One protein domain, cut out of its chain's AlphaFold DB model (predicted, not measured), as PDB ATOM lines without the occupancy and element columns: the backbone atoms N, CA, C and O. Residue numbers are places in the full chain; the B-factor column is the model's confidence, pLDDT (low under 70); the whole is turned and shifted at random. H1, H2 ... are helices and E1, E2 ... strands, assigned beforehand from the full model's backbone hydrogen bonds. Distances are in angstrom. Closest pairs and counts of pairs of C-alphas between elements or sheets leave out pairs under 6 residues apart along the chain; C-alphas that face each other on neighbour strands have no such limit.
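Overview. This is residues 254 to 371 of the 372 residues of an uncharacterized protein of Flavobacterium tibetense (UniProt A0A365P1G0). One strongly twisted sheet of nine strands curls round the helix H2, with the long strand E6 joining its parts. E1 and E2 lie on one side of E6; on the other side E9 leads to E3, E4 and E5 beside one part of E6, while the small hairpin E7 and E8 extends the sheet beside another part. The short helix H1 is on the opposite face from H2. The printed part has 118 residues, with two named helices and nine named strands; along the chain E1 and E2 come first, then H1, then E3, E4 and E5, then H2, and last E6, E7, E8 and E9; the sheet is branched, with both parallel and antiparallel neighbour pairs, and the class is mostly strand. It is compact, with a radius of gyration of the C-alphas of 14.4 A and spans of 43 by 30 by 27 A.

Arrangement. E1, residues 254 to 261, bends by 53 degrees at residue 258 and forms an antiparallel hairpin with E2, residues 264 to 272; N 257 and O 268 are 2.9 A apart. E2 is parallel to E6, residues 327 to 337, at 32 degrees, with N 269 and O 331 at 2.8 A. H1, residues 273 to 276, is on the sheet at a height of 8.0 A, only just over E6, with 3 of its C-alphas there. E3, residues 286 to 292, E4, residues 295 to 300, and E5, residues 306 to 309, form a meander, each strand the antiparallel neighbour of the one before; N 290 and O 297 are 2.8 A apart, and N 296 and O 308 2.9 A. H2, residues 312 to 322, is on the sheet; its closest C-alphas to E2 are those of Leu 322 and Pro 265, 5.8 A apart. In H2, 4 of 7 O i to N i+4 pairs are within hydrogen-bond range, and H1 is too short for such a pair. E7, residues 345 to 347, and E8, residues 350 to 357, are a hairpin, with N 345 and O 352 at 2.8 A. E6 pairs antiparallel with E8, N 334 and O 356 being 2.9 A apart, and with E9, residues 361 to 370, N 328 and O 363 being 2.8 A apart. E9 is parallel to E3, with N 289 and O 366 at 2.8 A.

Along the chain. E1 begins at C-alpha 254 (25.298, -15.638, -6.772) and is 21.7 A long. E2 measures 25.6 A, E3 19.5 A, E4 16.4 A, H2 14.6 A, E6 30.8 A, E8 19.4 A and E9 27.9 A; H1, E5 and E7 are shorter. E9 ends at C-alpha 370 (27.767, -2.025, -27.785).

Size, cuts and confidence. The two C-alphas farthest apart, those of Asn 340 and His 371, are 44.5 A apart. The printed part has no cut and no long link. Mean pLDDT of the printed part is 86.8; residues 278 to 282, 302 and 371 are under 70.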
ATOM      1  N   LEU A 254      25.386 -14.461  -5.920       86.38
ATOM      2  CA  LEU A 254      25.298 -15.638  -6.772       86.38
ATOM      3  C   LEU A 254      24.500 -15.383  -8.043       86.38
ATOM      4  O   LEU A 254      24.781 -16.026  -9.053       86.38
ATOM      5  N   GLY A 255      23.586 -14.417  -8.020       88.31
ATOM      6  CA  GLY A 255      22.782 -14.063  -9.178       88.31
ATOM      7  C   GLY A 255      22.024 -12.757  -8.997       88.31
ATOM      8  O   GLY A 255      21.915 -12.227  -7.890       88.31
ATOM      9  N   VAL A 256      21.489 -12.275 -10.114       91.00
ATOM     10  CA  VAL A 256      20.570 -11.140 -10.184       91.00
ATOM     11  C   VAL A 256      19.322 -11.537 -10.948       91.00
ATOM     12  O   VAL A 256      19.394 -12.350 -11.870       91.00
ATOM     13  N   ALA A 257      18.194 -10.944 -10.583       91.12
ATOM     14  CA  ALA A 257      16.940 -11.080 -11.303       91.12
ATOM     15  C   ALA A 257      16.299  -9.709 -11.529       91.12
ATOM     16  O   ALA A 257      16.522  -8.763 -10.775       91.12
ATOM     17  N   PHE A 258      15.524  -9.619 -12.602       93.12
ATOM     18  CA  PHE A 258      14.807  -8.418 -13.011       93.12
ATOM     19  C   PHE A 258      13.341  -8.603 -12.646       93.12
ATOM     20  O   PHE A 258      12.737  -9.582 -13.084       93.12
ATOM     21  N   ASP A 259      12.794  -7.687 -11.856       93.88
ATOM     22  CA  ASP A 259      11.411  -7.754 -11.385       93.88
ATOM     23  C   ASP A 259      10.755  -6.365 -11.406       93.88
ATOM     24  O   ASP A 259      11.373  -5.386 -11.851       93.88
ATOM     25  N   TYR A 260       9.513  -6.280 -10.936       93.56
ATOM     26  CA  TYR A 260       8.759  -5.043 -10.781       93.56
ATOM     27  C   TYR A 260       8.218  -4.889  -9.360       93.56
ATOM     28  O   TYR A 260       7.733  -5.844  -8.762       93.56
ATOM     29  N   ASP A 261       8.236  -3.657  -8.863       90.94
ATOM     30  CA  ASP A 261       7.519  -3.240  -7.660       90.94
ATOM     31  C   ASP A 261       6.566  -2.103  -8.040       90.94
ATOM     32  O   ASP A 261       7.021  -1.059  -8.504       90.94
ATOM     33  N   GLU A 262       5.256  -2.334  -7.924       87.25
ATOM     34  CA  GLU A 262       4.207  -1.394  -8.360       87.25
ATOM     35  C   GLU A 262       4.463  -0.818  -9.776       87.25
ATOM     36  O   GLU A 262       4.421   0.389  -9.999       87.25
ATOM     37  N   ASP A 263       4.775  -1.699 -10.737       86.88
ATOM     38  CA  ASP A 263       5.130  -1.395 -12.139       86.88
ATOM     39  C   ASP A 263       6.482  -0.686 -12.362       86.88
ATOM     40  O   ASP A 263       6.882  -0.444 -13.508       86.88
ATOM     41  N   LEU A 264       7.242  -0.392 -11.304       91.44
ATOM     42  CA  LEU A 264       8.587   0.165 -11.420       91.44
ATOM     43  C   LEU A 264       9.635  -0.949 -11.534       91.44
ATOM     44  O   LEU A 264       9.618  -1.882 -10.735       91.44
ATOM     45  N   PRO A 265      10.584  -0.859 -12.485       95.00
ATOM     46  CA  PRO A 265      11.675  -1.822 -12.599       95.00
ATOM     47  C   PRO A 265      12.535  -1.870 -11.334       95.00
ATOM     48  O   PRO A 265      13.075  -0.845 -10.906       95.00
ATOM     49  N   VAL A 266      12.719  -3.072 -10.786       95.06
ATOM     50  CA  VAL A 266      13.595  -3.333  -9.639       95.06
ATOM     51  C   VAL A 266      14.576  -4.460  -9.939       95.06
ATOM     52  O   VAL A 266      14.321  -5.333 -10.775       95.06
ATOM     53  N   LEU A 267      15.730  -4.423  -9.277       94.44
ATOM     54  CA  LEU A 267      16.760  -5.451  -9.395       94.44
ATOM     55  C   LEU A 267      16.830  -6.257  -8.102       94.44
ATOM     56  O   LEU A 267      17.111  -5.711  -7.038       94.44
ATOM     57  N   LEU A 268      16.621  -7.562  -8.205       92.69
ATOM     58  CA  LEU A 268      16.835  -8.489  -7.105       92.69
ATOM     59  C   LEU A 268      18.280  -8.983  -7.165       92.69
ATOM     60  O   LEU A 268      18.747  -9.425  -8.214       92.69
ATOM     61  N   VAL A 269      18.991  -8.940  -6.046       90.81
ATOM     62  CA  VAL A 269      20.384  -9.384  -5.928       90.81
ATOM     63  C   VAL A 269      20.437 -10.485  -4.877       90.81
ATOM     64  O   VAL A 269      20.148 -10.256  -3.706       90.81
ATOM     65  N   CYS A 270      20.801 -11.696  -5.289       90.19
ATOM     66  CA  CYS A 270      20.825 -12.868  -4.417       90.19
ATOM     67  C   CYS A 270      22.219 -13.049  -3.805       90.19
ATOM     68  O   CYS A 270      23.152 -13.435  -4.515       90.19
ATOM     69  N   GLN A 271      22.358 -12.812  -2.498       89.19
ATOM     70  CA  GLN A 271      23.615 -12.944  -1.757       89.19
ATOM     71  C   GLN A 271      23.521 -14.034  -0.686       89.19
ATOM     72  O   GLN A 271      22.547 -14.113   0.057       89.19
ATOM     73  N   LEU A 272      24.552 -14.872  -0.577       88.69
ATOM     74  CA  LEU A 272      24.642 -15.879   0.481       88.69
ATOM     75  C   LEU A 272      24.552 -15.237   1.872       88.69
ATOM     76  O   LEU A 272      25.288 -14.298   2.178       88.69
ATOM     77  N   SER A 273      23.688 -15.791   2.725       88.56
ATOM     78  CA  SER A 273      23.320 -15.190   4.012       88.56
ATOM     79  C   SER A 273      24.504 -14.929   4.937       88.56
ATOM     80  O   SER A 273      24.543 -13.926   5.637       88.56
ATOM     81  N   CYS A 274      25.531 -15.778   4.890       86.00
ATOM     82  CA  CYS A 274      26.729 -15.601   5.699       86.00
ATOM     83  C   CYS A 274      27.516 -14.324   5.369       86.00
ATOM     84  O   CYS A 274      28.284 -13.863   6.206       86.00
ATOM     85  N   PHE A 275      27.364 -13.771   4.160       86.88
ATOM     86  CA  PHE A 275      27.988 -12.500   3.787       86.88
ATOM     87  C   PHE A 275      27.077 -11.297   3.993       86.88
ATOM     88  O   PHE A 275      27.552 -10.165   4.069       86.88
ATOM     89  N   TYR A 276      25.778 -11.559   4.107       79.38
ATOM     90  CA  TYR A 276      24.735 -10.555   4.217       79.38
ATOM     91  C   TYR A 276      24.980  -9.613   5.405       79.38
ATOM     92  O   TYR A 276      24.853  -8.396   5.281       79.38
ATOM     93  N   ASP A 277      25.446 -10.150   6.534       70.19
ATOM     94  CA  ASP A 277      25.693  -9.398   7.771       70.19
ATOM     95  C   ASP A 277      26.898  -8.437   7.714       70.19
ATOM     96  O   ASP A 277      27.050  -7.592   8.597       70.19
ATOM     97  N   PHE A 278      27.755  -8.508   6.686       69.94
ATOM     98  CA  PHE A 278      28.990  -7.712   6.635       69.94
ATOM     99  C   PHE A 278      28.833  -6.263   6.157       69.94
ATOM    100  O   PHE A 278      29.821  -5.526   6.161       69.94
ATOM    101  N   GLY A 279      27.645  -5.798   5.770       59.97
ATOM    102  CA  GLY A 279      27.468  -4.370   5.482       59.97
ATOM    103  C   GLY A 279      26.135  -3.988   4.857       59.97
ATOM    104  O   GLY A 279      25.403  -4.840   4.368       59.97
ATOM    105  N   LYS A 280      25.840  -2.682   4.848       64.88
ATOM    106  CA  LYS A 280      24.600  -2.068   4.335       64.88
ATOM    107  C   LYS A 280      24.596  -1.830   2.815       64.88
ATOM    108  O   LYS A 280      23.910  -0.938   2.343       64.88
ATOM    109  N   PHE A 281      25.344  -2.631   2.051       69.25
ATOM    110  CA  PHE A 281      25.537  -2.441   0.601       69.25
ATOM    111  C   PHE A 281      26.333  -1.178   0.209       69.25
ATOM    112  O   PHE A 281      26.455  -0.876  -0.971       69.25
ATOM    113  N   ASP A 282      26.970  -0.499   1.173       68.44
ATOM    114  CA  ASP A 282      27.771   0.732   0.983       68.44
ATOM    115  C   ASP A 282      28.978   0.586   0.027       68.44
ATOM    116  O   ASP A 282      29.733   1.528  -0.186       68.44
ATOM    117  N   TRP A 283      29.221  -0.613  -0.498       73.75
ATOM    118  CA  TRP A 283      30.304  -0.923  -1.429       73.75
ATOM    119  C   TRP A 283      29.879  -0.829  -2.904       73.75
ATOM    120  O   TRP A 283      30.738  -0.918  -3.783       73.75
ATOM    121  N   ALA A 284      28.581  -0.690  -3.190       78.25
ATOM    122  CA  ALA A 284      28.055  -0.500  -4.536       78.25
ATOM    123  C   ALA A 284      27.558   0.941  -4.704       78.25
ATOM    124  O   ALA A 284      26.481   1.286  -4.235       78.25
ATOM    125  N   ASP A 285      28.324   1.770  -5.415       82.38
ATOM    126  CA  ASP A 285      27.923   3.157  -5.696       82.38
ATOM    127  C   ASP A 285      26.952   3.253  -6.886       82.38
ATOM    128  O   ASP A 285      26.057   4.099  -6.927       82.38
ATOM    129  N   LYS A 286      27.142   2.383  -7.886       89.75
ATOM    130  CA  LYS A 286      26.430   2.414  -9.167       89.75
ATOM    131  C   LYS A 286      26.324   1.016  -9.769       89.75
ATOM    132  O   LYS A 286      27.245   0.209  -9.631       89.75
ATOM    133  N   ILE A 287      25.229   0.751 -10.479       91.88
ATOM    134  CA  ILE A 287      25.037  -0.479 -11.259       91.88
ATOM    135  C   ILE A 287      25.362  -0.226 -12.729       91.88
ATOM    136  O   ILE A 287      24.842   0.712 -13.332       91.88
ATOM    137  N   PHE A 288      26.184  -1.082 -13.333       93.69
ATOM    138  CA  PHE A 288      26.507  -0.984 -14.756       93.69
ATOM    139  C   PHE A 288      25.916  -2.159 -15.525       93.69
ATOM    140  O   PHE A 288      26.211  -3.317 -15.232       93.69
ATOM    141  N   PHE A 289      25.135  -1.847 -16.553       95.19
ATOM    142  CA  PHE A 289      24.589  -2.805 -17.502       95.19
ATOM    143  C   PHE A 289      25.284  -2.629 -18.851       95.19
ATOM    144  O   PHE A 289      25.158  -1.580 -19.485       95.19
ATOM    145  N   THR A 290      26.001  -3.653 -19.309       95.06
ATOM    146  CA  THR A 290      26.578  -3.692 -20.657       95.06
ATOM    147  C   THR A 290      25.821  -4.707 -21.498       95.06
ATOM    148  O   THR A 290      25.769  -5.889 -21.172       95.06
ATOM    149  N   ILE A 291      25.212  -4.239 -22.581       94.25
ATOM    150  CA  ILE A 291      24.423  -5.061 -23.497       94.25
ATOM    151  C   ILE A 291      25.231  -5.262 -24.776       94.25
ATOM    152  O   ILE A 291      25.551  -4.291 -25.473       94.25
ATOM    153  N   ASN A 292      25.522  -6.521 -25.095       91.50
ATOM    154  CA  ASN A 292      26.193  -6.927 -26.324       91.50
ATOM    155  C   ASN A 292      25.383  -8.033 -27.013       91.50
ATOM    156  O   ASN A 292      25.369  -9.180 -26.568       91.50
ATOM    157  N   ASN A 293      24.700  -7.688 -28.105       86.88
ATOM    158  CA  ASN A 293      23.768  -8.575 -28.806       86.88
ATOM    159  C   ASN A 293      22.742  -9.208 -27.844       86.88
ATOM    160  O   ASN A 293      21.948  -8.495 -27.237       86.88
ATOM    161  N   ASN A 294      22.770 -10.535 -27.694       91.19
ATOM    162  CA  ASN A 294      21.855 -11.294 -26.835       91.19
ATOM    163  C   ASN A 294      22.438 -11.556 -25.437       91.19
ATOM    164  O   ASN A 294      21.958 -12.437 -24.726       91.19
ATOM    165  N   GLN A 295      23.491 -10.838 -25.050       94.00
ATOM    166  CA  GLN A 295      24.164 -10.990 -23.767       94.00
ATOM    167  C   GLN A 295      24.040  -9.703 -22.954       94.00
ATOM    168  O   GLN A 295      24.279  -8.604 -23.458       94.00
ATOM    169  N   LEU A 296      23.673  -9.860 -21.684       94.50
ATOM    170  CA  LEU A 296      23.660  -8.799 -20.691       94.50
ATOM    171  C   LEU A 296      24.731  -9.091 -19.652       94.50
ATOM    172  O   LEU A 296      24.734 -10.153 -19.037       94.50
ATOM    173  N   GLU A 297      25.618  -8.133 -19.455       93.94
ATOM    174  CA  GLU A 297      26.616  -8.142 -18.403       93.94
ATOM    175  C   GLU A 297      26.233  -7.101 -17.344       93.94
ATOM    176  O   GLU A 297      26.163  -5.906 -17.633       93.94
ATOM    177  N   THR A 298      25.979  -7.559 -16.121       92.88
ATOM    178  CA  THR A 298      25.612  -6.726 -14.973       92.88
ATOM    179  C   THR A 298      26.772  -6.683 -13.988       92.88
ATOM    180  O   THR A 298      27.160  -7.709 -13.428       92.88
ATOM    181  N   ASN A 299      27.308  -5.490 -13.751       90.06
ATOM    182  CA  ASN A 299      28.363  -5.235 -12.774       90.06
ATOM    183  C   ASN A 299      27.791  -4.511 -11.554       90.06
ATOM    184  O   ASN A 299      27.147  -3.466 -11.684       90.06
ATOM    185  N   ILE A 300      28.054  -5.077 -10.375       85.38
ATOM    186  CA  ILE A 300      27.628  -4.557  -9.074       85.38
ATOM    187  C   ILE A 300      28.873  -4.473  -8.190       85.38
ATOM    188  O   ILE A 300      29.438  -5.496  -7.799       85.38
ATOM    189  N   GLY A 301      29.317  -3.251  -7.892       77.94
ATOM    190  CA  GLY A 301      30.534  -3.013  -7.114       77.94
ATOM    191  C   GLY A 301      31.790  -3.622  -7.751       77.94
ATOM    192  O   GLY A 301      32.028  -3.461  -8.944       77.94
ATOM    193  N   PHE A 302      32.608  -4.298  -6.938       65.38
ATOM    194  CA  PHE A 302      33.950  -4.775  -7.320       65.38
ATOM    195  C   PHE A 302      34.026  -6.270  -7.680       65.38
ATOM    196  O   PHE A 302      35.124  -6.816  -7.784       65.38
ATOM    197  N   GLN A 303      32.888  -6.953  -7.807       70.44
ATOM    198  CA  GLN A 303      32.855  -8.378  -8.142       70.44
ATOM    199  C   GLN A 303      32.994  -8.633  -9.648       70.44
ATOM    200  O   GLN A 303      32.853  -7.716 -10.457       70.44
ATOM    201  N   SER A 304      33.230  -9.893 -10.032       71.75
ATOM    202  CA  SER A 304      33.057 -10.301 -11.427       71.75
ATOM    203  C   SER A 304      31.628 -10.069 -11.890       71.75
ATOM    204  O   SER A 304      30.662 -10.268 -11.148       71.75
ATOM    205  N   SER A 305      31.512  -9.685 -13.154       83.81
ATOM    206  CA  SER A 305      30.228  -9.435 -13.769       83.81
ATOM    207  C   SER A 305      29.339 -10.673 -13.800       83.81
ATOM    208  O   SER A 305      29.778 -11.808 -14.003       83.81
ATOM    209  N   MET A 306      28.042 -10.437 -13.626       87.75
ATOM    210  CA  MET A 306      27.015 -11.442 -13.847       87.75
ATOM    211  C   MET A 306      26.565 -11.376 -15.297       87.75
ATOM    212  O   MET A 306      26.114 -10.338 -15.771       87.75
ATOM    213  N   ILE A 307      26.702 -12.497 -15.995       88.94
ATOM    214  CA  ILE A 307      26.390 -12.605 -17.415       88.94
ATOM    215  C   ILE A 307      25.102 -13.403 -17.574       88.94
ATOM    216  O   ILE A 307      25.005 -14.528 -17.092       88.94
ATOM    217  N   GLY A 308      24.135 -12.831 -18.283       89.31
ATOM    218  CA  GLY A 308      22.853 -13.454 -18.585       89.31
ATOM    219  C   GLY A 308      22.419 -13.227 -20.030       89.31
ATOM    220  O   GLY A 308      23.090 -12.559 -20.820       89.31
ATOM    221  N   THR A 309      21.267 -13.794 -20.379       91.56
ATOM    222  CA  THR A 309      20.665 -13.602 -21.704       91.56
ATOM    223  C   THR A 309      19.923 -12.269 -21.750       91.56
ATOM    224  O   THR A 309      19.064 -12.004 -20.912       91.56
ATOM    225  N   PHE A 310      20.218 -11.450 -22.755       93.12
ATOM    226  CA  PHE A 310      19.456 -10.250 -23.081       93.12
ATOM    227  C   PHE A 310      18.392 -10.588 -24.127       93.12
ATOM    228  O   PHE A 310      18.717 -10.945 -25.261       93.12
ATOM    229  N   SER A 311      17.117 -10.504 -23.745       93.25
ATOM    230  CA  SER A 311      15.984 -10.754 -24.640       93.25
ATOM    231  C   SER A 311      15.302  -9.449 -25.059       93.25
ATOM    232  O   SER A 311      15.367  -8.438 -24.358       93.25
ATOM    233  N   LYS A 312      14.586  -9.483 -26.191       91.50
ATOM    234  CA  LYS A 312      13.736  -8.359 -26.627       91.50
ATOM    235  C   LYS A 312      12.657  -8.018 -25.603       91.50
ATOM    236  O   LYS A 312      12.271  -6.858 -25.496       91.50
ATOM    237  N   ASP A 313      12.170  -9.013 -24.869       91.94
ATOM    238  CA  ASP A 313      11.177  -8.793 -23.822       91.94
ATOM    239  C   ASP A 313      11.799  -7.984 -22.685       91.94
ATOM    240  O   ASP A 313      11.285  -6.919 -22.364       91.94
ATOM    241  N   LEU A 314      12.973  -8.392 -22.185       93.50
ATOM    242  CA  LEU A 314      13.706  -7.661 -21.147       93.50
ATOM    243  C   LEU A 314      14.055  -6.226 -21.584       93.50
ATOM    244  O   LEU A 314      13.961  -5.288 -20.790       93.50
ATOM    245  N   GLU A 315      14.414  -6.035 -22.856       93.50
ATOM    246  CA  GLU A 315      14.644  -4.711 -23.435       93.50
ATOM    247  C   GLU A 315      13.393  -3.824 -23.369       93.50
ATOM    248  O   GLU A 315      13.455  -2.687 -22.894       93.50
ATOM    249  N   ASN A 316      12.263  -4.339 -23.859       91.38
ATOM    250  CA  ASN A 316      11.042  -3.564 -24.044       91.38
ATOM    251  C   ASN A 316      10.256  -3.358 -22.751       91.38
ATOM    252  O   ASN A 316       9.641  -2.303 -22.594       91.38
ATOM    253  N   SER A 317      10.255  -4.347 -21.857       90.25
ATOM    254  CA  SER A 317       9.478  -4.313 -20.623       90.25
ATOM    255  C   SER A 317      10.255  -3.672 -19.480       90.25
ATOM    256  O   SER A 317       9.697  -2.860 -18.758       90.25
ATOM    257  N   TRP A 318      11.546  -3.985 -19.329       95.50
ATOM    258  CA  TRP A 318      12.292  -3.613 -18.125       95.50
ATOM    259  C   TRP A 318      13.253  -2.447 -18.378       95.50
ATOM    260  O   TRP A 318      13.100  -1.376 -17.792       95.50
ATOM    261  N   PHE A 319      14.196  -2.589 -19.318       94.19
ATOM    262  CA  PHE A 319      15.211  -1.553 -19.575       94.19
ATOM    263  C   PHE A 319      14.627  -0.258 -20.144       94.19
ATOM    264  O   PHE A 319      15.082   0.831 -19.789       94.19
ATOM    265  N   LYS A 320      13.614  -0.351 -21.013       92.56
ATOM    266  CA  LYS A 320      12.930   0.828 -21.556       92.56
ATOM    267  C   LYS A 320      12.233   1.633 -20.459       92.56
ATOM    268  O   LYS A 320      12.345   2.857 -20.456       92.56
ATOM    269  N   LEU A 321      11.556   0.969 -19.520       92.50
ATOM    270  CA  LEU A 321      10.943   1.640 -18.374       92.50
ATOM    271  C   LEU A 321      12.011   2.224 -17.448       92.50
ATOM    272  O   LEU A 321      11.918   3.394 -17.080       92.50
ATOM    273  N   LEU A 322      13.066   1.455 -17.158       94.50
ATOM    274  CA  LEU A 322      14.154   1.893 -16.289       94.50
ATOM    275  C   LEU A 322      14.844   3.148 -16.834       94.50
ATOM    276  O   LEU A 322      15.188   4.031 -16.060       94.50
ATOM    277  N   SER A 323      14.999   3.268 -18.156       90.75
ATOM    278  CA  SER A 323      15.651   4.419 -18.799       90.75
ATOM    279  C   SER A 323      14.984   5.774 -18.518       90.75
ATOM    280  O   SER A 323      15.623   6.812 -18.680       90.75
ATOM    281  N   ASN A 324      13.727   5.771 -18.058       89.94
ATOM    282  CA  ASN A 324      13.009   6.979 -17.647       89.94
ATOM    283  C   ASN A 324      13.293   7.382 -16.187       89.94
ATOM    284  O   ASN A 324      12.885   8.463 -15.761       89.94
ATOM    285  N   ASN A 325      13.990   6.538 -15.424       88.94
ATOM    286  CA  ASN A 325      14.315   6.753 -14.019       88.94
ATOM    287  C   ASN A 325      15.769   7.212 -13.846       88.94
ATOM    288  O   ASN A 325      16.647   6.897 -14.646       88.94
ATOM    289  N   LYS A 326      16.040   7.954 -12.766       88.38
ATOM    290  CA  LYS A 326      17.410   8.365 -12.394       88.38
ATOM    291  C   LYS A 326      18.124   7.343 -11.515       88.38
ATOM    292  O   LYS A 326      19.349   7.302 -11.492       88.38
ATOM    293  N   LYS A 327      17.351   6.565 -10.761       93.25
ATOM    294  CA  LYS A 327      17.836   5.558  -9.825       93.25
ATOM    295  C   LYS A 327      17.088   4.252 -10.037       93.25
ATOM    296  O   LYS A 327      15.961   4.254 -10.529       93.25
ATOM    297  N   LEU A 328      17.742   3.164  -9.668       94.56
ATOM    298  CA  LEU A 328      17.221   1.811  -9.680       94.56
ATOM    299  C   LEU A 328      17.030   1.358  -8.236       94.56
ATOM    300  O   LEU A 328      17.956   1.460  -7.429       94.56
ATOM    301  N   LYS A 329      15.838   0.848  -7.933       93.69
ATOM    302  CA  LYS A 329      15.536   0.214  -6.654       93.69
ATOM    303  C   LYS A 329      16.085  -1.213  -6.657       93.69
ATOM    304  O   LYS A 329      15.885  -1.960  -7.617       93.69
ATOM    305  N   ILE A 330      16.801  -1.571  -5.600       91.62
ATOM    306  CA  ILE A 330      17.527  -2.832  -5.475       91.62
ATOM    307  C   ILE A 330      17.088  -3.537  -4.201       91.62
ATOM    308  O   ILE A 330      17.167  -2.963  -3.115       91.62
ATOM    309  N   TYR A 331      16.692  -4.796  -4.343       90.69
ATOM    310  CA  TYR A 331      16.376  -5.683  -3.233       90.69
ATOM    311  C   TYR A 331      17.498  -6.691  -3.043       90.69
ATOM    312  O   TYR A 331      17.815  -7.483  -3.931       90.69
ATOM    313  N   MET A 332      18.104  -6.658  -1.860       88.12
ATOM    314  CA  MET A 332      19.117  -7.623  -1.462       88.12
ATOM    315  C   MET A 332      18.438  -8.815  -0.800       88.12
ATOM    316  O   MET A 332      17.931  -8.700   0.314       88.12
ATOM    317  N   LEU A 333      18.474  -9.963  -1.465       90.69
ATOM    318  CA  LEU A 333      17.894 -11.207  -0.981       90.69
ATOM    319  C   LEU A 333      18.983 -12.056  -0.328       90.69
ATOM    320  O   LEU A 333      19.925 -12.498  -0.992       90.69
ATOM    321  N   SER A 334      18.842 -12.290   0.973       90.62
ATOM    322  CA  SER A 334      19.676 -13.224   1.722       90.62
ATOM    323  C   SER A 334      19.249 -14.644   1.387       90.62
ATOM    324  O   SER A 334      18.080 -15.002   1.554       90.62
ATOM    325  N   ILE A 335      20.182 -15.461   0.905       89.50
ATOM    326  CA  ILE A 335      19.894 -16.814   0.433       89.50
ATOM    327  C   ILE A 335      20.748 -17.871   1.129       89.50
ATOM    328  O   ILE A 335      21.928 -17.671   1.415       89.50
ATOM    329  N   VAL A 336      20.160 -19.043   1.357       86.06
ATOM    330  CA  VAL A 336      20.865 -20.243   1.834       86.06
ATOM    331  C   VAL A 336      20.665 -21.389   0.855       86.06
ATOM    332  O   VAL A 336      19.615 -21.469   0.216       86.06
ATOM    333  N   PRO A 337      21.636 -22.302   0.700       80.88
ATOM    334  CA  PRO A 337      21.430 -23.485  -0.119       80.88
ATOM    335  C   PRO A 337      20.203 -24.270   0.334       80.88
ATOM    336  O   PRO A 337      20.063 -24.600   1.512       80.88
ATOM    337  N   ARG A 338      19.344 -24.619  -0.622       81.12
ATOM    338  CA  ARG A 338      18.161 -25.428  -0.348       81.12
ATOM    339  C   ARG A 338      18.560 -26.798   0.192       81.12
ATOM    340  O   ARG A 338      19.399 -27.489  -0.403       81.12
ATOM    341  N   ASN A 339      17.909 -27.203   1.277       72.19
ATOM    342  CA  ASN A 339      17.981 -28.548   1.818       72.19
ATOM    343  C   ASN A 339      16.798 -29.390   1.329       72.19
ATOM    344  O   ASN A 339      16.985 -30.248   0.468       72.19
ATOM    345  N   ASN A 340      15.598 -29.134   1.858       72.62
ATOM    346  CA  ASN A 340      14.357 -29.845   1.507       72.62
ATOM    347  C   ASN A 340      13.132 -28.916   1.453       72.62
ATOM    348  O   ASN A 340      12.004 -29.391   1.345       72.62
ATOM    349  N   GLU A 341      13.339 -27.610   1.572       82.12
ATOM    350  CA  GLU A 341      12.280 -26.614   1.628       82.12
ATOM    351  C   GLU A 341      11.461 -26.651   0.324       82.12
ATOM    352  O   GLU A 341      12.038 -26.824  -0.756       82.12
ATOM    353  N   PRO A 342      10.121 -26.557   0.382       82.31
ATOM    354  CA  PRO A 342       9.276 -26.671  -0.806       82.31
ATOM    355  C   PRO A 342       9.392 -25.450  -1.721       82.31
ATOM    356  O   PRO A 342       9.386 -25.608  -2.939       82.31
ATOM    357  N   GLU A 343       9.544 -24.266  -1.133       87.94
ATOM    358  CA  GLU A 343       9.719 -22.994  -1.825       87.94
ATOM    359  C   GLU A 343      11.210 -22.681  -1.944       87.94
ATOM    360  O   GLU A 343      11.961 -22.760  -0.970       87.94
ATOM    361  N   PHE A 344      11.652 -22.391  -3.163       89.19
ATOM    362  CA  PHE A 344      13.051 -22.137  -3.475       89.19
ATOM    363  C   PHE A 344      13.162 -21.341  -4.772       89.19
ATOM    364  O   PHE A 344      12.279 -21.387  -5.629       89.19
ATOM    365  N   ILE A 345      14.287 -20.657  -4.928       88.94
ATOM    366  CA  ILE A 345      14.712 -20.039  -6.178       88.94
ATOM    367  C   ILE A 345      15.767 -20.911  -6.854       88.94
ATOM    368  O   ILE A 345      16.532 -21.626  -6.195       88.94
ATOM    369  N   ASN A 346      15.820 -20.836  -8.180       87.19
ATOM    370  CA  ASN A 346      16.816 -21.532  -8.980       87.19
ATOM    371  C   ASN A 346      17.764 -20.512  -9.612       87.19
ATOM    372  O   ASN A 346      17.324 -19.600 -10.307       87.19
ATOM    373  N   LEU A 347      19.056 -20.675  -9.354       84.62
ATOM    374  CA  LEU A 347      20.136 -19.896  -9.946       84.62
ATOM    375  C   LEU A 347      20.986 -20.822 -10.822       84.62
ATOM    376  O   LEU A 347      21.036 -22.030 -10.593       84.62
ATOM    377  N   ASP A 348      21.772 -20.264 -11.746       77.31
ATOM    378  CA  ASP A 348      22.712 -21.038 -12.585       77.31
ATOM    379  C   ASP A 348      23.692 -21.902 -11.776       77.31
ATOM    380  O   ASP A 348      24.274 -22.882 -12.272       77.31
ATOM    381  N   VAL A 349      23.894 -21.503 -10.518       76.50
ATOM    382  CA  VAL A 349      24.780 -22.160  -9.570       76.50
ATOM    383  C   VAL A 349      24.087 -23.167  -8.644       76.50
ATOM    384  O   VAL A 349      24.779 -23.981  -8.037       76.50
ATOM    385  N   GLY A 350      22.751 -23.187  -8.578       79.12
ATOM    386  CA  GLY A 350      21.986 -24.170  -7.809       79.12
ATOM    387  C   GLY A 350      20.667 -23.647  -7.238       79.12
ATOM    388  O   GLY A 350      20.228 -22.541  -7.531       79.12
ATOM    389  N   GLU A 351      20.049 -24.464  -6.383       84.62
ATOM    390  CA  GLU A 351      18.787 -24.142  -5.705       84.62
ATOM    391  C   GLU A 351      19.024 -23.553  -4.308       84.62
ATOM    392  O   GLU A 351      19.809 -24.113  -3.522       84.62
ATOM    393  N   PHE A 352      18.297 -22.477  -3.994       86.44
ATOM    394  CA  PHE A 352      18.430 -21.698  -2.761       86.44
ATOM    395  C   PHE A 352      17.077 -21.306  -2.169       86.44
ATOM    396  O   PHE A 352      16.078 -21.233  -2.873       86.44
ATOM    397  N   VAL A 353      17.058 -21.027  -0.873       89.94
ATOM    398  CA  VAL A 353      15.902 -20.509  -0.134       89.94
ATOM    399  C   VAL A 353      16.214 -19.077   0.273       89.94
ATOM    400  O   VAL A 353      17.315 -18.813   0.757       89.94
ATOM    401  N   ILE A 354      15.260 -18.170   0.075       91.00
ATOM    402  CA  ILE A 354      15.348 -16.794   0.571       91.00
ATOM    403  C   ILE A 354      15.020 -16.823   2.065       91.00
ATOM    404  O   ILE A 354      13.992 -17.369   2.459       91.00
ATOM    405  N   VAL A 355      15.910 -16.285   2.895       87.56
ATOM    406  CA  VAL A 355      15.771 -16.302   4.362       87.56
ATOM    407  C   VAL A 355      15.523 -14.925   4.958       87.56
ATOM    408  O   VAL A 355      14.922 -14.829   6.022       87.56
ATOM    409  N   GLU A 356      15.971 -13.871   4.285       82.06
ATOM    410  CA  GLU A 356      15.794 -12.495   4.734       82.06
ATOM    411  C   GLU A 356      15.798 -11.557   3.529       82.06
ATOM    412  O   GLU A 356      16.527 -11.769   2.555       82.06
ATOM    413  N   GLU A 357      14.993 -10.510   3.621       75.75
ATOM    414  CA  GLU A 357      14.948  -9.410   2.674       75.75
ATOM    415  C   GLU A 357      15.135  -8.110   3.453       75.75
ATOM    416  O   GLU A 357      14.463  -7.862   4.456       75.75
ATOM    417  N   ARG A 358      16.095  -7.296   3.017       72.19
ATOM    418  CA  ARG A 358      16.342  -5.973   3.589       72.19
ATOM    419  C   ARG A 358      15.457  -4.941   2.932       72.19
ATOM    420  O   ARG A 358      14.980  -5.126   1.815       72.19
ATOM    421  N   GLU A 359      15.337  -3.807   3.615       79.81
ATOM    422  CA  GLU A 359      14.796  -2.612   2.989       79.81
ATOM    423  C   GLU A 359      15.537  -2.318   1.674       79.81
ATOM    424  O   GLU A 359      16.771  -2.421   1.614       79.81
ATOM    425  N   PRO A 360      14.789  -1.979   0.616       85.81
ATOM    426  CA  PRO A 360      15.360  -1.733  -0.690       85.81
ATOM    427  C   PRO A 360      16.249  -0.494  -0.677       85.81
ATOM    428  O   PRO A 360      15.973   0.495   0.002       85.81
ATOM    429  N   ILE A 361      17.298  -0.533  -1.493       88.38
ATOM    430  CA  ILE A 361      18.256   0.562  -1.644       88.38
ATOM    431  C   ILE A 361      18.107   1.147  -3.043       88.38
ATOM    432  O   ILE A 361      17.920   0.421  -4.015       88.38
ATOM    433  N   GLU A 362      18.205   2.467  -3.160       91.12
ATOM    434  CA  GLU A 362      18.213   3.140  -4.455       91.12
ATOM    435  C   GLU A 362      19.634   3.522  -4.863       91.12
ATOM    436  O   GLU A 362      20.267   4.355  -4.208       91.12
ATOM    437  N   LEU A 363      20.103   2.982  -5.987       91.62
ATOM    438  CA  LEU A 363      21.405   3.321  -6.560       91.62
ATOM    439  C   LEU A 363      21.275   3.973  -7.932       91.62
ATOM    440  O   LEU A 363      20.297   3.781  -8.655       91.62
ATOM    441  N   GLU A 364      22.297   4.734  -8.313       93.56
ATOM    442  CA  GLU A 364      22.450   5.156  -9.701       93.56
ATOM    443  C   GLU A 364      22.747   3.951 -10.601       93.56
ATOM    444  O   GLU A 364      23.268   2.920 -10.162       93.56
ATOM    445  N   PHE A 365      22.454   4.085 -11.891       94.06
ATOM    446  CA  PHE A 365      22.771   3.057 -12.874       94.06
ATOM    447  C   PHE A 365      23.262   3.654 -14.194       94.06
ATOM    448  O   PHE A 365      23.102   4.842 -14.473       94.06
ATOM    449  N   GLU A 366      23.893   2.821 -15.017       94.38
ATOM    450  CA  GLU A 366      24.295   3.152 -16.382       94.38
ATOM    451  C   GLU A 366      24.039   1.978 -17.315       94.38
ATOM    452  O   GLU A 366      24.308   0.828 -16.974       94.38
ATOM    453  N   ILE A 367      23.526   2.285 -18.505       93.94
ATOM    454  CA  ILE A 367      23.248   1.302 -19.549       93.94
ATOM    455  C   ILE A 367      24.124   1.637 -20.752       93.94
ATOM    456  O   ILE A 367      23.961   2.684 -21.379       93.94
ATOM    457  N   LYS A 368      25.027   0.723 -21.105       93.56
ATOM    458  CA  LYS A 368      25.888   0.817 -22.281       93.56
ATOM    459  C   LYS A 368      25.501  -0.258 -23.290       93.56
ATOM    460  O   LYS A 368      25.606  -1.447 -23.006       93.56
ATOM    461  N   LYS A 369      25.086   0.152 -24.489       89.69
ATOM    462  CA  LYS A 369      24.871  -0.758 -25.625       89.69
ATOM    463  C   LYS A 369      26.094  -0.727 -26.535       89.69
ATOM    464  O   LYS A 369      26.478   0.341 -27.006       89.69
ATOM    465  N   THR A 370      26.704  -1.881 -26.783       80.69
ATOM    466  CA  THR A 370      27.767  -2.025 -27.785       80.69
ATOM    467  C   THR A 370      27.211  -2.746 -29.002       80.69
ATOM    468  O   THR A 370      26.820  -3.905 -28.905       80.69
ATOM    469  N   HIS A 371      27.175  -2.055 -30.139       60.06
ATOM    470  CA  HIS A 371      26.940  -2.669 -31.442       60.06
ATOM    471  C   HIS A 371      28.309  -2.993 -32.043       60.06
ATOM    472  O   HIS A 371      29.120  -2.080 -32.213       60.06
TER     473      HIS A 371